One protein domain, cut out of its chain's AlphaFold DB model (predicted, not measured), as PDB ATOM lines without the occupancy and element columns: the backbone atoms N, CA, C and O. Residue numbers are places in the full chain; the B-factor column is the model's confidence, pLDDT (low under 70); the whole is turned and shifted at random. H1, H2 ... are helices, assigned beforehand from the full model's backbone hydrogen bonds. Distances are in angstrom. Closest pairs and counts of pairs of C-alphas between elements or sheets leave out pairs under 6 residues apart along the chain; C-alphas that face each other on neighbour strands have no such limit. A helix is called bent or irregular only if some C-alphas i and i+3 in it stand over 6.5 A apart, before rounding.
ATOM      1  N   TRP A   9     207.120 109.071 305.958       76.06
ATOM      2  CA  TRP A   9     208.157 108.379 305.190       76.06
ATOM      3  C   TRP A   9     208.941 107.331 305.999       76.06
ATOM      4  O   TRP A   9     209.493 106.408 305.414       76.06
ATOM      5  N   GLN A  10     208.965 107.414 307.335       78.94
ATOM      6  CA  GLN A  10     209.662 106.450 308.202       78.94
ATOM      7  C   GLN A  10     208.917 105.119 308.339       78.94
ATOM      8  O   GLN A  10     209.473 104.148 308.849       78.94
ATOM      9  N   SER A  11     207.653 105.070 307.911       86.25
ATOM     10  CA  SER A  11     206.877 103.828 307.851       86.25
ATOM     11  C   SER A  11     207.158 103.011 306.585       86.25
ATOM     12  O   SER A  11     206.771 101.846 306.514       86.25
ATOM     13  N   LEU A  12     207.848 103.603 305.602       84.38
ATOM     14  CA  LEU A  12     208.207 102.946 304.351       84.38
ATOM     15  C   LEU A  12     209.342 101.929 304.558       84.38
ATOM     16  O   LEU A  12     210.081 102.015 305.538       84.38
ATOM     17  N   PRO A  13     209.523 100.971 303.638       90.06
ATOM     18  CA  PRO A  13     210.672 100.072 303.659       90.06
ATOM     19  C   PRO A  13     212.017 100.819 303.624       90.06
ATOM     20  O   PRO A  13     212.120 101.896 303.045       90.06
ATOM     21  N   GLU A  14     213.069 100.220 304.192       86.44
ATOM     22  CA  GLU A  14     214.391 100.856 304.353       86.44
ATOM     23  C   GLU A  14     214.990 101.377 303.034       86.44
ATOM     24  O   GLU A  14     215.563 102.464 303.010       86.44
ATOM     25  N   HIS A  15     214.792 100.655 301.925       86.44
ATOM     26  CA  HIS A  15     215.247 101.097 300.602       86.44
ATOM     27  C   HIS A  15     214.560 102.403 300.168       86.44
ATOM     28  O   HIS A  15     215.227 103.349 299.765       86.44
ATOM     29  N   ALA A  16     213.242 102.501 300.347       81.94
ATOM     30  CA  ALA A  16     212.475 103.694 300.007       81.94
ATOM     31  C   ALA A  16     212.830 104.871 300.931       81.94
ATOM     32  O   ALA A  16     212.854 106.023 300.506       81.94
ATOM     33  N   GLN A  17     213.171 104.598 302.195       85.00
ATOM     34  CA  GLN A  17     213.686 105.630 303.098       85.00
ATOM     35  C   GLN A  17     215.034 106.185 302.625       85.00
ATOM     36  O   GLN A  17     215.237 107.400 302.671       85.00
ATOM     37  N   GLN A  18     215.940 105.319 302.160       84.25
ATOM     38  CA  GLN A  18     217.225 105.739 301.592       84.25
ATOM     39  C   GLN A  18     217.029 106.605 300.349       84.25
ATOM     40  O   GLN A  18     217.605 107.686 300.280       84.25
ATOM     41  N   GLU A  19     216.147 106.207 299.433       85.88
ATOM     42  CA  GLU A  19     215.838 106.994 298.234       85.88
ATOM     43  C   GLU A  19     215.276 108.380 298.572       85.88
ATOM     44  O   GLU A  19     215.680 109.381 297.981       85.88
ATOM     45  N   ILE A  20     214.395 108.470 299.572       84.25
ATOM     46  CA  ILE A  20     213.857 109.752 300.043       84.25
ATOM     47  C   ILE A  20     214.974 110.638 300.607       84.25
ATOM     48  O   ILE A  20     215.027 111.835 300.314       84.25
ATOM     49  N   ILE A  21     215.882 110.070 301.406       84.38
ATOM     50  CA  ILE A  21     217.026 110.799 301.968       84.38
ATOM     51  C   ILE A  21     217.957 111.291 300.852       84.38
ATOM     52  O   ILE A  21     218.351 112.463 300.860       84.38
ATOM     53  N   ASP A  22     218.264 110.433 299.883       84.44
ATOM     54  CA  ASP A  22     219.113 110.758 298.738       84.44
ATOM     55  C   ASP A  22     218.480 111.848 297.870       84.44
ATOM     56  O   ASP A  22     219.152 112.808 297.480       84.44
ATOM     57  N   PHE A  23     217.165 111.785 297.657       84.56
ATOM     58  CA  PHE A  23     216.414 112.820 296.959       84.56
ATOM     59  C   PHE A  23     216.481 114.166 297.693       84.56
ATOM     60  O   PHE A  23     216.766 115.198 297.081       84.56
ATOM     61  N   PHE A  24     216.312 114.186 299.020       81.75
ATOM     62  CA  PHE A  24     216.478 115.414 299.805       81.75
ATOM     63  C   PHE A  24     217.900 115.977 299.726       81.75
ATOM     64  O   PHE A  24     218.080 117.202 299.686       81.75
ATOM     65  N   LEU A  25     218.916 115.113 299.712       80.50
ATOM     66  CA  LEU A  25     220.308 115.527 299.571       80.50
ATOM     67  C   LEU A  25     220.571 116.123 298.182       80.50
ATOM     68  O   LEU A  25     221.202 117.178 298.082       80.50
ATOM     69  N   PHE A  26     220.020 115.503 297.138       83.88
ATOM     70  CA  PHE A  26     220.064 116.001 295.769       83.88
ATOM     71  C   PHE A  26     219.420 117.383 295.648       83.88
ATOM     72  O   PHE A  26     220.050 118.301 295.124       83.88
ATOM     73  N   LEU A  27     218.211 117.577 296.189       77.75
ATOM     74  CA  LEU A  27     217.537 118.880 296.182       77.75
ATOM     75  C   LEU A  27     218.388 119.947 296.879       77.75
ATOM     76  O   LEU A  27     218.569 121.043 296.348       77.75
ATOM     77  N   LYS A  28     218.963 119.627 298.044       75.88
ATOM     78  CA  LYS A  28     219.847 120.554 298.762       75.88
ATOM     79  C   LYS A  28     221.064 120.934 297.933       75.88
ATOM     80  O   LYS A  28     221.398 122.110 297.886       75.88
ATOM     81  N   GLN A  29     221.724 119.976 297.287       77.88
ATOM     82  CA  GLN A  29     222.895 120.261 296.458       77.88
ATOM     83  C   GLN A  29     222.531 121.052 295.199       77.88
ATOM     84  O   GLN A  29     223.201 122.034 294.888       77.88
ATOM     85  N   LYS A  30     221.450 120.666 294.512       74.25
ATOM     86  CA  LYS A  30     220.970 121.322 293.292       74.25
ATOM     87  C   LYS A  30     220.596 122.783 293.540       74.25
ATOM     88  O   LYS A  30     220.921 123.638 292.727       74.25
ATOM     89  N   TYR A  31     219.967 123.071 294.679       67.88
ATOM     90  CA  TYR A  31     219.439 124.401 294.992       67.88
ATOM     91  C   TYR A  31     220.284 125.208 295.992       67.88
ATOM     92  O   TYR A  31     219.935 126.346 296.298       67.88
ATOM     93  N   ALA A  32     221.414 124.682 296.485       69.44
ATOM     94  CA  ALA A  32     222.329 125.420 297.370       69.44
ATOM     95  C   ALA A  32     222.966 126.648 296.693       69.44
ATOM     96  O   ALA A  32     223.286 127.631 297.361       69.44
ATOM     97  N   ASN A  33     223.129 126.610 295.369       64.62
ATOM     98  CA  ASN A  33     223.655 127.715 294.579       64.62
ATOM     99  C   ASN A  33     222.472 128.440 293.920       64.62
ATOM    100  O   ASN A  33     221.989 128.009 292.882       64.62
ATOM    101  N   ASN A  34     221.989 129.514 294.553       57.00
ATOM    102  CA  ASN A  34     220.781 130.308 294.243       57.00
ATOM    103  C   ASN A  34     220.698 130.970 292.832       57.00
ATOM    104  O   ASN A  34     220.169 132.072 292.702       57.00
ATOM    105  N   GLY A  35     221.190 130.345 291.762       55.00
ATOM    106  CA  GLY A  35     220.972 130.809 290.385       55.00
ATOM    107  C   GLY A  35     219.553 130.541 289.858       55.00
ATOM    108  O   GLY A  35     219.053 131.315 289.051       55.00
ATOM    109  N   ASP A  36     218.883 129.507 290.380       54.50
ATOM    110  CA  ASP A  36     217.706 128.885 289.750       54.50
ATOM    111  C   ASP A  36     216.408 128.981 290.561       54.50
ATOM    112  O   ASP A  36     215.487 128.197 290.354       54.50
ATOM    113  N   ALA A  37     216.268 129.922 291.499       55.97
ATOM    114  CA  ALA A  37     215.053 130.008 292.325       55.97
ATOM    115  C   ALA A  37     213.752 130.102 291.489       55.97
ATOM    116  O   ALA A  37     212.729 129.534 291.869       55.97
ATOM    117  N   ILE A  38     213.815 130.752 290.320       56.59
ATOM    118  CA  ILE A  38     212.698 130.873 289.369       56.59
ATOM    119  C   ILE A  38     212.470 129.563 288.599       56.59
ATOM    120  O   ILE A  38     211.331 129.117 288.489       56.59
ATOM    121  N   GLU A  39     213.532 128.913 288.113       56.84
ATOM    122  CA  GLU A  39     213.440 127.609 287.436       56.84
ATOM    123  C   GLU A  39     212.917 126.523 288.381       56.84
ATOM    124  O   GLU A  39     212.032 125.752 288.030       56.84
ATOM    125  N   THR A  40     213.390 126.515 289.624       58.19
ATOM    126  CA  THR A  40     212.932 125.614 290.690       58.19
ATOM    127  C   THR A  40     211.439 125.757 290.939       58.19
ATOM    128  O   THR A  40     210.732 124.759 291.065       58.19
ATOM    129  N   GLN A  41     210.946 126.997 290.988       58.16
ATOM    130  CA  GLN A  41     209.521 127.271 291.112       58.16
ATOM    131  C   GLN A  41     208.750 126.797 289.879       58.16
ATOM    132  O   GLN A  41     207.692 126.193 290.029       58.16
ATOM    133  N   ALA A  42     209.280 127.022 288.675       58.88
ATOM    134  CA  ALA A  42     208.657 126.579 287.434       58.88
ATOM    135  C   ALA A  42     208.561 125.044 287.349       58.88
ATOM    136  O   ALA A  42     207.485 124.524 287.063       58.88
ATOM    137  N   PHE A  43     209.635 124.319 287.674       61.00
ATOM    138  CA  PHE A  43     209.647 122.852 287.689       61.00
ATOM    139  C   PHE A  43     208.753 122.276 288.786       61.00
ATOM    140  O   PHE A  43     207.992 121.353 288.522       61.00
ATOM    141  N   SER A  44     208.788 122.842 289.995       60.41
ATOM    142  CA  SER A  44     207.939 122.381 291.101       60.41
ATOM    143  C   SER A  44     206.450 122.582 290.792       60.41
ATOM    144  O   SER A  44     205.636 121.689 291.022       60.41
ATOM    145  N   ASN A  45     206.093 123.712 290.171       62.19
ATOM    146  CA  ASN A  45     204.727 123.968 289.713       62.19
ATOM    147  C   ASN A  45     204.307 123.031 288.569       62.19
ATOM    148  O   ASN A  45     203.165 122.584 288.553       62.19
ATOM    149  N   HIS A  46     205.216 122.711 287.643       65.31
ATOM    150  CA  HIS A  46     204.949 121.774 286.550       65.31
ATOM    151  C   HIS A  46     204.722 120.349 287.071       65.31
ATOM    152  O   HIS A  46     203.732 119.715 286.724       65.31
ATOM    153  N   SER A  47     205.586 119.857 287.962       60.25
ATOM    154  CA  SER A  47     205.420 118.540 288.586       60.25
ATOM    155  C   SER A  47     204.135 118.451 289.412       60.25
ATOM    156  O   SER A  47     203.447 117.439 289.359       60.25
ATOM    157  N   ALA A  48     203.754 119.520 290.119       62.75
ATOM    158  CA  ALA A  48     202.490 119.566 290.855       62.75
ATOM    159  C   ALA A  48     201.249 119.536 289.941       62.75
ATOM    160  O   ALA A  48     200.191 119.084 290.371       62.75
ATOM    161  N   GLN A  49     201.362 120.003 288.693       63.19
ATOM    162  CA  GLN A  49     200.284 119.937 287.698       63.19
ATOM    163  C   GLN A  49     200.146 118.557 287.044       63.19
ATOM    164  O   GLN A  49     199.074 118.248 286.540       63.19
ATOM    165  N   GLN A  50     201.190 117.726 287.085       63.62
ATOM    166  CA  GLN A  50     201.206 116.377 286.500       63.62
ATOM    167  C   GLN A  50     200.950 115.266 287.526       63.62
ATOM    168  O   GLN A  50     201.141 114.090 287.236       63.62
ATOM    169  N   VAL A  51     200.506 115.615 288.737       61.47
ATOM    170  CA  VAL A  51     200.237 114.633 289.800       61.47
ATOM    171  C   VAL A  51     199.164 113.612 289.399       61.47
ATOM    172  O   VAL A  51     199.200 112.479 289.865       61.47
ATOM    173  N   GLU A  52     198.225 113.996 288.531       64.88
ATOM    174  CA  GLU A  52     197.207 113.085 287.994       64.88
ATOM    175  C   GLU A  52     197.811 112.058 287.027       64.88
ATOM    176  O   GLU A  52     197.384 110.905 287.032       64.88
ATOM    177  N   ASP A  53     198.849 112.439 286.277       62.84
ATOM    178  CA  ASP A  53     199.570 111.540 285.368       62.84
ATOM    179  C   ASP A  53     200.371 110.492 286.161       62.84
ATOM    180  O   ASP A  53     200.462 109.337 285.756       62.84
ATOM    181  N   TRP A  54     200.887 110.862 287.341       65.69
ATOM    182  CA  TRP A  54     201.618 109.951 288.237       65.69
ATOM    183  C   TRP A  54     200.716 108.917 288.921       65.69
ATOM    184  O   TRP A  54     201.205 107.910 289.423       65.69
ATOM    185  N   LEU A  55     199.406 109.168 288.971       65.44
ATOM    186  CA  LEU A  55     198.406 108.230 289.490       65.44
ATOM    187  C   LEU A  55     197.877 107.284 288.399       65.44
ATOM    188  O   LEU A  55     196.977 106.480 288.661       65.44
ATOM    189  N   GLY A  56     198.393 107.395 287.172       72.44
ATOM    190  CA  GLY A  56     198.060 106.498 286.079       72.44
ATOM    191  C   GLY A  56     198.585 105.088 286.340       72.44
ATOM    192  O   GLY A  56     199.739 104.898 286.708       72.44
ATOM    193  N   SER A  57     197.758 104.077 286.066       73.12
ATOM    194  CA  SER A  57     198.138 102.661 286.193       73.12
ATOM    195  C   SER A  57     199.318 102.251 285.300       73.12
ATOM    196  O   SER A  57     199.862 101.165 285.464       73.12
ATOM    197  N   GLU A  58     199.678 103.093 284.330       74.81
ATOM    198  CA  GLU A  58     200.839 102.910 283.456       74.81
ATOM    199  C   GLU A  58     202.164 103.103 284.210       74.81
ATOM    200  O   GLU A  58     203.126 102.397 283.917       74.81
ATOM    201  N   GLU A  59     202.214 103.989 285.212       68.25
ATOM    202  CA  GLU A  59     203.404 104.155 286.056       68.25
ATOM    203  C   GLU A  59     203.607 102.923 286.948       68.25
ATOM    204  O   GLU A  59     204.719 102.409 287.034       68.25
ATOM    205  N   ASP A  60     202.535 102.360 287.518       67.44
ATOM    206  CA  ASP A  60     202.593 101.129 288.326       67.44
ATOM    207  C   ASP A  60     203.179  99.929 287.556       67.44
ATOM    208  O   ASP A  60     203.801  99.046 288.151       67.44
ATOM    209  N   ASP A  61     202.999  99.882 286.232       70.81
ATOM    210  CA  ASP A  61     203.553  98.830 285.372       70.81
ATOM    211  C   ASP A  61     205.079  98.928 285.214       70.81
ATOM    212  O   ASP A  61     205.729  97.904 284.991       70.81
ATOM    213  N   VAL A  62     205.662 100.121 285.363       70.00
ATOM    214  CA  VAL A  62     207.118 100.341 285.305       70.00
ATOM    215  C   VAL A  62     207.815  99.826 286.571       70.00
ATOM    216  O   VAL A  62     208.981  99.438 286.509       70.00
ATOM    217  N   TRP A  63     207.106  99.774 287.703       64.88
ATOM    218  CA  TRP A  63     207.647  99.378 289.012       64.88
ATOM    219  C   TRP A  63     207.427  97.895 289.377       64.88
ATOM    220  O   TRP A  63     207.652  97.509 290.527       64.88
ATOM    221  N   LYS A  64     206.993  97.060 288.425       51.72
ATOM    222  CA  LYS A  64     206.887  95.594 288.571       51.72
ATOM    223  C   LYS A  64     208.219  94.882 288.349       51.72
ATOM    224  O   LYS A  64     208.442  93.872 289.056       51.72
TER     225      LYS A  64
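AT A GLANCE: This is residues 9 to 64 of the 64 residues of the protein "DUF2281 domain-containing protein" of Thiomicrospira sp. WB1 (UniProt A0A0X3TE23). The domain is a wide open U of helices: the long helix H1 is one arm, and H2, H3 and H4 follow one another as the other arm, with the turn at residues 32 to 36 joining the two. The second arm folds back past H1 without packing on it, and no helix touches another, which leaves the space between the arms open. The printed part has 56 residues with four named helices, H1, H2, H3 and H4 in that order along the chain, and no named strand; the class is all helix, with 41 of the printed residues in the helices. The whole is loose, with a radius of gyration of the C-alphas of 14.3 A, and the C-alphas span 38 by 27 by 17 A along their three main axes.

HOW THE PARTS SIT: The longest helix is H1, residues 14 to 31. H2, residues 37 to 49, is close to H1 but not clearly touching it, with 2 pairs of C-alphas within 8 A. The closest C-alphas of the two are those of Tyr 31 and Ala 37, 7.6 A apart, while their centres are 18.0 A apart. H1 and H2 run opposite ways at a steep tilt of 39 degrees. H3, residues 51 to 54, and H2 meet only through their link, which is the single residue Gln 50. H4, residues 57 to 62, and H3 also meet only through their link, residues 55 and 56. H1 is apart from H3 and from H4, and H2 is apart from H4. Residues 32 to 39, of which 37 to 39 belong to H2, stand free, with no C-alpha 8 or more apart along the chain within 10 A. Residues 41 to 64, of which 41 to 49 belong to H2, 51 to 54 to H3 and 57 to 62 to H4, stand free in the same way. In H1 and H2 every pair of O of residue i and N of residue i+4 is within hydrogen-bond range, and in H4 1 of 2 such pairs is. H3 is too short for such a pair, but its one pair of O of residue i and N of residue i+3 is within hydrogen-bond range.

IN THESE COORDINATES: H1 has 18 residues, Glu 14 to Tyr 31, and is 25.8 A long from first to last C-alpha. It begins with C-alpha 14 at (214.391, 100.856, 304.353) and ends with C-alpha 31 at (219.439, 124.401, 294.992). H2 has 13 residues, Ala 37 to Gln 49, and is 18.5 A long; C-alpha 37 is at (215.053, 130.008, 292.325). H3 has 4 residues, Val 51 to Trp 54, and measures 5.1 A. H4 has 6 residues, Ser 57 to Val 62, and measures 9.3 A, ending with C-alpha 62 at (207.118, 100.341, 285.305). No helix is bent or irregular.

THE WHOLE: The two C-alphas farthest apart are those of Gly 35 and Lys 64, at 38.0 A. The first and last printed C-alphas, those of Trp 9 and Lys 64, are 21.0 A apart. The printed part has no cut, and Lys 64 is the chain's last residue. The links from H1 to H2, from H2 to H3 and from H3 to H4 are tight, with 5, 1 and 2 residues, and no link is long. The mean pLDDT of the printed part is 70.7. The model's confidence is low, under 70, in 29 residues: 31 to 55, 59 to 60 and 63 to 64. The mean pLDDT is 82 for H1, 60 for H2, 64 for H3 and 71 for H4.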